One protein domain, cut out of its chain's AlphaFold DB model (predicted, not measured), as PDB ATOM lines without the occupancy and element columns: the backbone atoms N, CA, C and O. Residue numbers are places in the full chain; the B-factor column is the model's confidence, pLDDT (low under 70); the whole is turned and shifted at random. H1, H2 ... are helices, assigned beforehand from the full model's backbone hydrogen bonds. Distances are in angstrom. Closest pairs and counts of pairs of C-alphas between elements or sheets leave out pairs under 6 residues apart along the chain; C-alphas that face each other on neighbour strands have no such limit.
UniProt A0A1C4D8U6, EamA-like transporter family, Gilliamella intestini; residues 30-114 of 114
ATOM      1  N   LEU A  30      29.017 146.793  -3.774       79.62
ATOM      2  CA  LEU A  30      28.238 145.730  -3.143       79.62
ATOM      3  C   LEU A  30      26.769 145.809  -3.571       79.62
ATOM      4  O   LEU A  30      26.218 144.806  -4.015       79.62
ATOM      5  N   ILE A  31      26.171 147.002  -3.525       80.19
ATOM      6  CA  ILE A  31      24.783 147.231  -3.959       80.19
ATOM      7  C   ILE A  31      24.616 146.868  -5.443       80.19
ATOM      8  O   ILE A  31      23.717 146.102  -5.792       80.19
ATOM      9  N   GLY A  32      25.520 147.342  -6.307       76.88
ATOM     10  CA  GLY A  32      25.504 147.024  -7.736       76.88
ATOM     11  C   GLY A  32      25.685 145.530  -8.020       76.88
ATOM     12  O   GLY A  32      24.973 144.970  -8.850       76.88
ATOM     13  N   SER A  33      26.586 144.857  -7.296       80.12
ATOM     14  CA  SER A  33      26.825 143.416  -7.448       80.12
ATOM     15  C   SER A  33      25.623 142.570  -7.020       80.12
ATOM     16  O   SER A  33      25.258 141.633  -7.729       80.12
ATOM     17  N   LEU A  34      24.958 142.934  -5.916       82.38
ATOM     18  CA  LEU A  34      23.750 142.261  -5.439       82.38
ATOM     19  C   LEU A  34      22.592 142.450  -6.420       82.38
ATOM     20  O   LEU A  34      21.934 141.476  -6.776       82.38
ATOM     21  N   ALA A  35      22.380 143.673  -6.911       81.94
ATOM     22  CA  ALA A  35      21.344 143.963  -7.899       81.94
ATOM     23  C   ALA A  35      21.558 143.181  -9.209       81.94
ATOM     24  O   ALA A  35      20.625 142.559  -9.715       81.94
ATOM     25  N   MET A  36      22.791 143.155  -9.726       81.06
ATOM     26  CA  MET A  36      23.160 142.396 -10.930       81.06
ATOM     27  C   MET A  36      23.029 140.883 -10.725       81.06
ATOM     28  O   MET A  36      22.492 140.193 -11.589       81.06
ATOM     29  N   GLY A  37      23.474 140.364  -9.578       82.50
ATOM     30  CA  GLY A  37      23.359 138.945  -9.242       82.50
ATOM     31  C   GLY A  37      21.902 138.494  -9.157       82.50
ATOM     32  O   GLY A  37      21.511 137.531  -9.816       82.50
ATOM     33  N   VAL A  38      21.073 139.227  -8.411       84.25
ATOM     34  CA  VAL A  38      19.641 138.922  -8.264       84.25
ATOM     35  C   VAL A  38      18.905 139.079  -9.596       84.25
ATOM     36  O   VAL A  38      18.143 138.191  -9.981       84.25
ATOM     37  N   GLY A  39      19.162 140.161 -10.335       83.69
ATOM     38  CA  GLY A  39      18.566 140.400 -11.650       83.69
ATOM     39  C   GLY A  39      18.929 139.316 -12.667       83.69
ATOM     40  O   GLY A  39      18.051 138.802 -13.358       83.69
ATOM     41  N   GLY A  40      20.197 138.900 -12.703       83.31
ATOM     42  CA  GLY A  40      20.673 137.820 -13.564       83.31
ATOM     43  C   GLY A  40      20.040 136.467 -13.228       83.31
ATOM     44  O   GLY A  40      19.599 135.759 -14.131       83.31
ATOM     45  N   ILE A  41      19.917 136.123 -11.941       86.62
ATOM     46  CA  ILE A  41      19.262 134.877 -11.500       86.62
ATOM     47  C   ILE A  41      17.775 134.874 -11.872       86.62
ATOM     48  O   ILE A  41      17.272 133.876 -12.402       86.62
ATOM     49  N   LEU A  42      17.069 135.984 -11.636       87.25
ATOM     50  CA  LEU A  42      15.665 136.130 -12.027       87.25
ATOM     51  C   LEU A  42      15.501 135.998 -13.542       87.25
ATOM     52  O   LEU A  42      14.620 135.278 -14.007       87.25
ATOM     53  N   GLN A  43      16.381 136.631 -14.318       84.62
ATOM     54  CA  GLN A  43      16.330 136.565 -15.773       84.62
ATOM     55  C   GLN A  43      16.621 135.152 -16.297       84.62
ATOM     56  O   GLN A  43      15.896 134.674 -17.169       84.62
ATOM     57  N   CYS A  44      17.594 134.444 -15.717       84.81
ATOM     58  CA  CYS A  44      17.833 133.024 -15.993       84.81
ATOM     59  C   CYS A  44      16.613 132.155 -15.662       84.81
ATOM     60  O   CYS A  44      16.251 131.288 -16.453       84.81
ATOM     61  N   SER A  45      15.950 132.408 -14.532       87.88
ATOM     62  CA  SER A  45      14.763 131.651 -14.110       87.88
ATOM     63  C   SER A  45      13.591 131.856 -15.072       87.88
ATOM     64  O   SER A  45      12.947 130.895 -15.486       87.88
ATOM     65  N   LEU A  46      13.351 133.098 -15.502       88.12
ATOM     66  CA  LEU A  46      12.307 133.420 -16.481       88.12
ATOM     67  C   LEU A  46      12.635 132.885 -17.885       88.12
ATOM     68  O   LEU A  46      11.736 132.536 -18.649       88.12
ATOM     69  N   ALA A  47      13.921 132.801 -18.231       85.75
ATOM     70  CA  ALA A  47      14.387 132.295 -19.518       85.75
ATOM     71  C   ALA A  47      14.612 130.771 -19.543       85.75
ATOM     72  O   ALA A  47      14.958 130.244 -20.602       85.75
ATOM     73  N   ILE A  48      14.396 130.052 -18.433       85.56
ATOM     74  CA  ILE A  48      14.779 128.637 -18.278       85.56
ATOM     75  C   ILE A  48      14.212 127.753 -19.399       85.56
ATOM     76  O   ILE A  48      14.936 126.957 -19.997       85.56
ATOM     77  N   SER A  49      12.951 127.966 -19.786       81.62
ATOM     78  CA  SER A  49      12.287 127.201 -20.849       81.62
ATOM     79  C   SER A  49      12.916 127.436 -22.226       81.62
ATOM     80  O   SER A  49      13.013 126.506 -23.026       81.62
ATOM     81  N   LYS A  50      13.383 128.662 -22.509       82.31
ATOM     82  CA  LYS A  50      14.116 128.981 -23.749       82.31
ATOM     83  C   LYS A  50      15.535 128.421 -23.715       82.31
ATOM     84  O   LYS A  50      15.976 127.852 -24.707       82.31
ATOM     85  N   ILE A  51      16.213 128.515 -22.570       82.31
ATOM     86  CA  ILE A  51      17.564 127.973 -22.365       82.31
ATOM     87  C   ILE A  51      17.582 126.460 -22.605       82.31
ATOM     88  O   ILE A  51      18.474 125.961 -23.285       82.31
ATOM     89  N   ILE A  52      16.586 125.728 -22.094       84.62
ATOM     90  CA  ILE A  52      16.476 124.277 -22.295       84.62
ATOM     91  C   ILE A  52      16.223 123.955 -23.774       84.62
ATOM     92  O   ILE A  52      16.886 123.083 -24.335       84.62
ATOM     93  N   LYS A  53      15.307 124.687 -24.423       85.50
ATOM     94  CA  LYS A  53      14.926 124.460 -25.825       85.50
ATOM     95  C   LYS A  53      16.053 124.779 -26.814       85.50
ATOM     96  O   LYS A  53      16.196 124.089 -27.817       85.50
ATOM     97  N   GLU A  54      16.875 125.784 -26.521       84.25
ATOM     98  CA  GLU A  54      17.958 126.255 -27.395       84.25
ATOM     99  C   GLU A  54      19.361 125.919 -26.864       84.25
ATOM    100  O   GLU A  54      20.362 126.444 -27.350       84.25
ATOM    101  N   ARG A  55      19.473 124.992 -25.902       81.38
ATOM    102  CA  ARG A  55      20.739 124.618 -25.246       81.38
ATOM    103  C   ARG A  55      21.875 124.337 -26.233       81.38
ATOM    104  O   ARG A  55      23.017 124.717 -25.986       81.38
ATOM    105  N   HIS A  56      21.577 123.692 -27.360       80.75
ATOM    106  CA  HIS A  56      22.572 123.374 -28.387       80.75
ATOM    107  C   HIS A  56      23.168 124.633 -29.053       80.75
ATOM    108  O   HIS A  56      24.364 124.681 -29.343       80.75
ATOM    109  N   LEU A  57      22.359 125.676 -29.266       79.88
ATOM    110  CA  LEU A  57      22.804 126.971 -29.792       79.88
ATOM    111  C   LEU A  57      23.626 127.747 -28.759       79.88
ATOM    112  O   LEU A  57      24.646 128.331 -29.133       79.88
ATOM    113  N   LEU A  58      23.223 127.699 -27.483       78.38
ATOM    114  CA  LEU A  58      23.973 128.308 -26.380       78.38
ATOM    115  C   LEU A  58      25.362 127.683 -26.220       78.38
ATOM    116  O   LEU A  58      26.326 128.411 -26.023       78.38
ATOM    117  N   ILE A  59      25.489 126.357 -26.340       80.12
ATOM    118  CA  ILE A  59      26.793 125.678 -26.257       80.12
ATOM    119  C   ILE A  59      27.674 126.067 -27.449       80.12
ATOM    120  O   ILE A  59      28.843 126.402 -27.269       80.12
ATOM    121  N   LYS A  60      27.105 126.096 -28.663       83.38
ATOM    122  CA  LYS A  60      27.835 126.481 -29.880       83.38
ATOM    123  C   LYS A  60      28.353 127.927 -29.825       83.38
ATOM    124  O   LYS A  60      29.452 128.200 -30.297       83.38
ATOM    125  N   HIS A  61      27.592 128.842 -29.222       82.75
ATOM    126  CA  HIS A  61      27.950 130.261 -29.081       82.75
ATOM    127  C   HIS A  61      28.324 130.647 -27.643       82.75
ATOM    128  O   HIS A  61      28.214 131.812 -27.264       82.75
ATOM    129  N   GLY A  62      28.798 129.691 -26.836       80.81
ATOM    130  CA  GLY A  62      29.088 129.923 -25.416       80.81
ATOM    131  C   GLY A  62      30.096 131.052 -25.177       80.81
ATOM    132  O   GLY A  62      29.997 131.764 -24.184       80.81
ATOM    133  N   HIS A  63      31.003 131.283 -26.131       82.50
ATOM    134  CA  HIS A  63      31.953 132.395 -26.102       82.50
ATOM    135  C   HIS A  63      31.258 133.768 -26.068       82.50
ATOM    136  O   HIS A  63      31.605 134.598 -25.237       82.50
ATOM    137  N   LEU A  64      30.236 133.997 -26.901       81.81
ATOM    138  CA  LEU A  64      29.450 135.240 -26.903       81.81
ATOM    139  C   LEU A  64      28.693 135.422 -25.586       81.81
ATOM    140  O   LEU A  64      28.565 136.538 -25.092       81.81
ATOM    141  N   LEU A  65      28.227 134.319 -25.002       82.25
ATOM    142  CA  LEU A  65      27.493 134.322 -23.742       82.25
ATOM    143  C   LEU A  65      28.404 134.689 -22.561       82.25
ATOM    144  O   LEU A  65      28.029 135.509 -21.728       82.25
ATOM    145  N   ILE A  66      29.628 134.153 -22.538       83.00
ATOM    146  CA  ILE A  66      30.659 134.502 -21.551       83.00
ATOM    147  C   ILE A  66      31.100 135.958 -21.723       83.00
ATOM    148  O   ILE A  66      31.156 136.691 -20.740       83.00
ATOM    149  N   VAL A  67      31.363 136.406 -22.954       85.62
ATOM    150  CA  VAL A  67      31.749 137.801 -23.226       85.62
ATOM    151  C   VAL A  67      30.639 138.763 -22.803       85.62
ATOM    152  O   VAL A  67      30.922 139.755 -22.136       85.62
ATOM    153  N   GLY A  68      29.379 138.452 -23.116       81.75
ATOM    154  CA  GLY A  68      28.226 139.234 -22.674       81.75
ATOM    155  C   GLY A  68      28.090 139.273 -21.151       81.75
ATOM    156  O   GLY A  68      27.910 140.347 -20.585       81.75
ATOM    157  N   ALA A  69      28.245 138.133 -20.470       81.81
ATOM    158  CA  ALA A  69      28.188 138.061 -19.010       81.81
ATOM    159  C   ALA A  69      29.312 138.871 -18.345       81.81
ATOM    160  O   ALA A  69      29.056 139.635 -17.414       81.81
ATOM    161  N   ILE A  70      30.543 138.760 -18.855       84.00
ATOM    162  CA  ILE A  70      31.689 139.545 -18.383       84.00
ATOM    163  C   ILE A  70      31.448 141.034 -18.629       84.00
ATOM    164  O   ILE A  70      31.680 141.836 -17.730       84.00
ATOM    165  N   ALA A  71      30.948 141.423 -19.803       82.31
ATOM    166  CA  ALA A  71      30.654 142.818 -20.114       82.31
ATOM    167  C   ALA A  71      29.582 143.403 -19.180       82.31
ATOM    168  O   ALA A  71      29.778 144.485 -18.632       82.31
ATOM    169  N   VAL A  72      28.487 142.673 -18.939       80.12
ATOM    170  CA  VAL A  72      27.417 143.082 -18.012       80.12
ATOM    171  C   VAL A  72      27.920 143.165 -16.574       80.12
ATOM    172  O   VAL A  72      27.514 144.063 -15.846       80.12
ATOM    173  N   MET A  73      28.826 142.279 -16.159       78.31
ATOM    174  CA  MET A  73      29.430 142.332 -14.827       78.31
ATOM    175  C   MET A  73      30.409 143.504 -14.695       78.31
ATOM    176  O   MET A  73      30.367 144.233 -13.709       78.31
ATOM    177  N   LEU A  74      31.293 143.705 -15.670       79.56
ATOM    178  CA  LEU A  74      32.320 144.744 -15.611       79.56
ATOM    179  C   LEU A  74      31.746 146.146 -15.795       79.56
ATOM    180  O   LEU A  74      32.276 147.081 -15.199       79.56
ATOM    181  N   TYR A  75      30.680 146.309 -16.582       75.62
ATOM    182  CA  TYR A  75      30.116 147.621 -16.893       75.62
ATOM    183  C   TYR A  75      29.720 148.418 -15.634       75.62
ATOM    184  O   TYR A  75      30.252 149.515 -15.463       75.62
ATOM    185  N   PRO A  76      28.898 147.901 -14.697       70.38
ATOM    186  CA  PRO A  76      28.567 148.608 -13.465       70.38
ATOM    187  C   PRO A  76      29.789 148.835 -12.581       70.38
ATOM    188  O   PRO A  76      29.917 149.910 -12.009       70.38
ATOM    189  N   LEU A  77      30.713 147.871 -12.470       72.88
ATOM    190  CA  LEU A  77      31.920 148.049 -11.654       72.88
ATOM    191  C   LEU A  77      32.801 149.182 -12.186       72.88
ATOM    192  O   LEU A  77      33.249 150.029 -11.411       72.88
ATOM    193  N   ALA A  78      33.032 149.212 -13.497       76.44
ATOM    194  CA  ALA A  78      33.786 150.265 -14.160       76.44
ATOM    195  C   ALA A  78      33.051 151.608 -14.068       76.44
ATOM    196  O   ALA A  78      33.675 152.625 -13.773       76.44
ATOM    197  N   PHE A  79      31.728 151.609 -14.239       71.12
ATOM    198  CA  PHE A  79      30.885 152.794 -14.123       71.12
ATOM    199  C   PHE A  79      30.892 153.371 -12.703       71.12
ATOM    200  O   PHE A  79      31.239 154.533 -12.533       71.12
ATOM    201  N   TYR A  80      30.627 152.572 -11.664       69.88
ATOM    202  CA  TYR A  80      30.685 153.009 -10.263       69.88
ATOM    203  C   TYR A  80      32.095 153.444  -9.845       69.88
ATOM    204  O   TYR A  80      32.249 154.433  -9.126       69.88
ATOM    205  N   SER A  81      33.138 152.752 -10.315       70.88
ATOM    206  CA  SER A  81      34.528 153.153 -10.062       70.88
ATOM    207  C   SER A  81      34.856 154.487 -10.732       70.88
ATOM    208  O   SER A  81      35.438 155.369 -10.097       70.88
ATOM    209  N   SER A  82      34.425 154.663 -11.983       68.62
ATOM    210  CA  SER A  82      34.564 155.910 -12.730       68.62
ATOM    211  C   SER A  82      33.749 157.035 -12.105       68.62
ATOM    212  O   SER A  82      34.270 158.131 -11.991       68.62
ATOM    213  N   MET A  83      32.531 156.799 -11.616       69.31
ATOM    214  CA  MET A  83      31.742 157.806 -10.896       69.31
ATOM    215  C   MET A  83      32.413 158.234  -9.596       69.31
ATOM    216  O   MET A  83      32.400 159.413  -9.261       69.31
ATOM    217  N   ARG A  84      33.049 157.308  -8.873       67.00
ATOM    218  CA  ARG A  84      33.785 157.635  -7.649       67.00
ATOM    219  C   ARG A  84      35.046 158.454  -7.941       67.00
ATOM    220  O   ARG A  84      35.297 159.430  -7.240       67.00
ATOM    221  N   LEU A  85      35.812 158.103  -8.980       62.88
ATOM    222  CA  LEU A  85      36.977 158.891  -9.412       62.88
ATOM    223  C   LEU A  85      36.575 160.224 -10.053       62.88
ATOM    224  O   LEU A  85      37.171 161.254  -9.755       62.88
ATOM    225  N   SER A  86      35.549 160.217 -10.897       68.56
ATOM    226  CA  SER A  86      34.994 161.401 -11.549       68.56
ATOM    227  C   SER A  86      34.357 162.321 -10.526       68.56
ATOM    228  O   SER A  86      34.526 163.516 -10.643       68.56
ATOM    229  N   GLY A  87      33.714 161.822  -9.471       63.66
ATOM    230  CA  GLY A  87      33.230 162.655  -8.368       63.66
ATOM    231  C   GLY A  87      34.360 163.440  -7.693       63.66
ATOM    232  O   GLY A  87      34.187 164.617  -7.390       63.66
ATOM    233  N   VAL A  88      35.545 162.836  -7.543       63.50
ATOM    234  CA  VAL A  88      36.748 163.517  -7.036       63.50
ATOM    235  C   VAL A  88      37.343 164.470  -8.083       63.50
ATOM    236  O   VAL A  88      37.653 165.615  -7.760       63.50
ATOM    237  N   ALA A  89      37.473 164.043  -9.340       65.75
ATOM    238  CA  ALA A  89      38.052 164.847 -10.418       65.75
ATOM    239  C   ALA A  89      37.159 166.039 -10.803       65.75
ATOM    240  O   ALA A  89      37.608 167.182 -10.779       65.75
ATOM    241  N   ILE A  90      35.874 165.792 -11.062       64.00
ATOM    242  CA  ILE A  90      34.831 166.808 -11.239       64.00
ATOM    243  C   ILE A  90      34.748 167.665  -9.980       64.00
ATOM    244  O   ILE A  90      34.726 168.877 -10.107       64.00
ATOM    245  N   GLY A  91      34.772 167.094  -8.773       59.59
ATOM    246  CA  GLY A  91      34.772 167.866  -7.525       59.59
ATOM    247  C   GLY A  91      35.948 168.839  -7.415       59.59
ATOM    248  O   GLY A  91      35.765 169.967  -6.957       59.59
ATOM    249  N   THR A  92      37.128 168.445  -7.895       70.31
ATOM    250  CA  THR A  92      38.347 169.269  -7.889       70.31
ATOM    251  C   THR A  92      38.276 170.360  -8.959       70.31
ATOM    252  O   THR A  92      38.448 171.532  -8.636       70.31
ATOM    253  N   VAL A  93      37.916 170.012 -10.200       69.88
ATOM    254  CA  VAL A  93      37.711 170.976 -11.301       69.88
ATOM    255  C   VAL A  93      36.607 171.981 -10.952       69.88
ATOM    256  O   VAL A  93      36.762 173.184 -11.133       69.88
ATOM    257  N   VAL A  94      35.503 171.512 -10.367       65.75
ATOM    258  CA  VAL A  94      34.372 172.351  -9.950       65.75
ATOM    259  C   VAL A  94      34.730 173.273  -8.781       65.75
ATOM    260  O   VAL A  94      34.211 174.387  -8.684       65.75
ATOM    261  N   SER A  95      35.591 172.820  -7.871       64.94
ATOM    262  CA  SER A  95      36.050 173.639  -6.745       64.94
ATOM    263  C   SER A  95      37.006 174.743  -7.187       64.94
ATOM    264  O   SER A  95      36.998 175.804  -6.567       64.94
ATOM    265  N   ILE A  96      37.779 174.506  -8.251       72.88
ATOM    266  CA  ILE A  96      38.745 175.467  -8.788       72.88
ATOM    267  C   ILE A  96      38.059 176.505  -9.691       72.88
ATOM    268  O   ILE A  96      38.311 177.692  -9.513       72.88
ATOM    269  N   ASP A  97      37.143 176.100 -10.581       64.12
ATOM    270  CA  ASP A  97      36.704 176.977 -11.686       64.12
ATOM    271  C   ASP A  97      35.199 177.301 -11.753       64.12
ATOM    272  O   ASP A  97      34.785 178.114 -12.581       64.12
ATOM    273  N   LEU A  98      34.325 176.703 -10.927       67.00
ATOM    274  CA  LEU A  98      32.885 176.744 -11.226       67.00
ATOM    275  C   LEU A  98      32.093 177.880 -10.539       67.00
ATOM    276  O   LEU A  98      31.874 177.829  -9.313       67.00
ATOM    277  N   PRO A  99      31.514 178.830 -11.302       68.12
ATOM    278  CA  PRO A  99      30.588 179.823 -10.765       68.12
ATOM    279  C   PRO A  99      29.289 179.170 -10.249       68.12
ATOM    280  O   PRO A  99      28.796 178.180 -10.794       68.12
ATOM    281  N   ARG A 100      28.705 179.744  -9.180       60.88
ATOM    282  CA  ARG A 100      27.573 179.184  -8.397       60.88
ATOM    283  C   ARG A 100      26.354 178.731  -9.222       60.88
ATOM    284  O   ARG A 100      25.633 177.847  -8.769       60.88
ATOM    285  N   SER A 101      26.135 179.294 -10.411       64.69
ATOM    286  CA  SER A 101      25.015 178.942 -11.301       64.69
ATOM    287  C   SER A 101      25.154 177.540 -11.925       64.69
ATOM    288  O   SER A 101      24.206 176.757 -11.915       64.69
ATOM    289  N   PHE A 102      26.355 177.151 -12.368       65.50
ATOM    290  CA  PHE A 102      26.583 175.869 -13.057       65.50
ATOM    291  C   PHE A 102      26.581 174.665 -12.094       65.50
ATOM    292  O   PHE A 102      26.255 173.540 -12.470       65.50
ATOM    293  N   ARG A 103      26.857 174.912 -10.806       59.38
ATOM    294  CA  ARG A 103      26.897 173.890  -9.745       59.38
ATOM    295  C   ARG A 103      25.532 173.221  -9.510       59.38
ATOM    296  O   ARG A 103      25.481 172.076  -9.070       59.38
ATOM    297  N   ARG A 104      24.430 173.915  -9.825       58.47
ATOM    298  CA  ARG A 104      23.048 173.427  -9.660       58.47
ATOM    299  C   ARG A 104      22.628 172.472 -10.783       58.47
ATOM    300  O   ARG A 104      22.043 171.431 -10.500       58.47
ATOM    301  N   SER A 105      22.992 172.785 -12.027       59.09
ATOM    302  CA  SER A 105      22.736 171.921 -13.189       59.09
ATOM    303  C   SER A 105      23.536 170.620 -13.124       59.09
ATOM    304  O   SER A 105      23.025 169.563 -13.481       59.09
ATOM    305  N   LEU A 106      24.764 170.676 -12.594       58.69
ATOM    306  CA  LEU A 106      25.596 169.490 -12.395       58.69
ATOM    307  C   LEU A 106      25.010 168.534 -11.346       58.69
ATOM    308  O   LEU A 106      25.034 167.325 -11.536       58.69
ATOM    309  N   ASN A 107      24.452 169.076 -10.259       54.44
ATOM    310  CA  ASN A 107      23.827 168.279  -9.202       54.44
ATOM    311  C   ASN A 107      22.587 167.533  -9.733       54.44
ATOM    312  O   ASN A 107      22.431 166.343  -9.487       54.44
ATOM    313  N   ILE A 108      21.775 168.193 -10.567       54.16
ATOM    314  CA  ILE A 108      20.629 167.566 -11.247       54.16
ATOM    315  C   ILE A 108      21.075 166.442 -12.190       54.16
ATOM    316  O   ILE A 108      20.456 165.383 -12.193       54.16
ATOM    317  N   LEU A 109      22.155 166.630 -12.958       46.78
ATOM    318  CA  LEU A 109      22.675 165.569 -13.824       46.78
ATOM    319  C   LEU A 109      23.165 164.367 -13.009       46.78
ATOM    320  O   LEU A 109      22.846 163.231 -13.338       46.78
ATOM    321  N   VAL A 110      23.902 164.606 -11.925       51.16
ATOM    322  CA  VAL A 110      24.413 163.528 -11.067       51.16
ATOM    323  C   VAL A 110      23.269 162.745 -10.414       51.16
ATOM    324  O   VAL A 110      23.347 161.529 -10.360       51.16
ATOM    325  N   VAL A 111      22.180 163.401 -10.002       49.78
ATOM    326  CA  VAL A 111      20.992 162.731  -9.434       49.78
ATOM    327  C   VAL A 111      20.215 161.911 -10.474       49.78
ATOM    328  O   VAL A 111      19.545 160.949 -10.117       49.78
ATOM    329  N   ILE A 112      20.291 162.271 -11.759       42.44
ATOM    330  CA  ILE A 112      19.632 161.524 -12.841       42.44
ATOM    331  C   ILE A 112      20.469 160.311 -13.289       42.44
ATOM    332  O   ILE A 112      19.900 159.324 -13.753       42.44
ATOM    333  N   PHE A 113      21.801 160.379 -13.172       39.84
ATOM    334  CA  PHE A 113      22.723 159.357 -13.687       39.84
ATOM    335  C   PHE A 113      23.376 158.451 -12.621       39.84
ATOM    336  O   PHE A 113      24.042 157.490 -13.012       39.84
ATOM    337  N   ALA A 114      23.214 158.732 -11.323       45.81
ATOM    338  CA  ALA A 114      23.688 157.894 -10.209       45.81
ATOM    339  C   ALA A 114      22.589 156.957  -9.689       45.81
ATOM    340  O   ALA A 114      22.937 155.800  -9.351       45.81
TER     341      ALA A 114
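What this domain is: This is residues 30 to 114 of the 114 residues of the protein "EamA-like transporter family" of Gilliamella intestini (UniProt A0A1C4D8U6). Long helix H3 makes the length of an extended rod; H1 and H4 fold back along it from its two ends, with short H2 at one corner. The printed part has 85 residues with four named helices, H1 to H4 along the chain, all helix. The C-alphas span 59 by 22 by 20 A, with radius of gyration 19.5 A.

How they stand to each other: Begin at H1, residues 30 to 53: its residues 32 to 36 alone touch H3, residues 62 to 97, opposite ways at a shallow tilt of 24 degrees. Their closest C-alphas, of Gly 32 and Pro 76, are 6.7 A apart. H2, residues 55 to 60, and H4, residues 102 to 113, are each close to H3 but not clearly touching. In H2 and H4 every O i to N i+4 pair is within hydrogen-bond range.

Where its parts are: Find C-alpha 30 at (28.238, 145.730, -3.143); H1 runs 33.8 A, H3 49.6 A, and H4 ends at C-alpha 113, (22.723, 159.357, -13.687).

The domain as a whole: The printed part has no cut, and its links are tight. Look for pLDDT under 70 at 32 residues, among them 97 to 114.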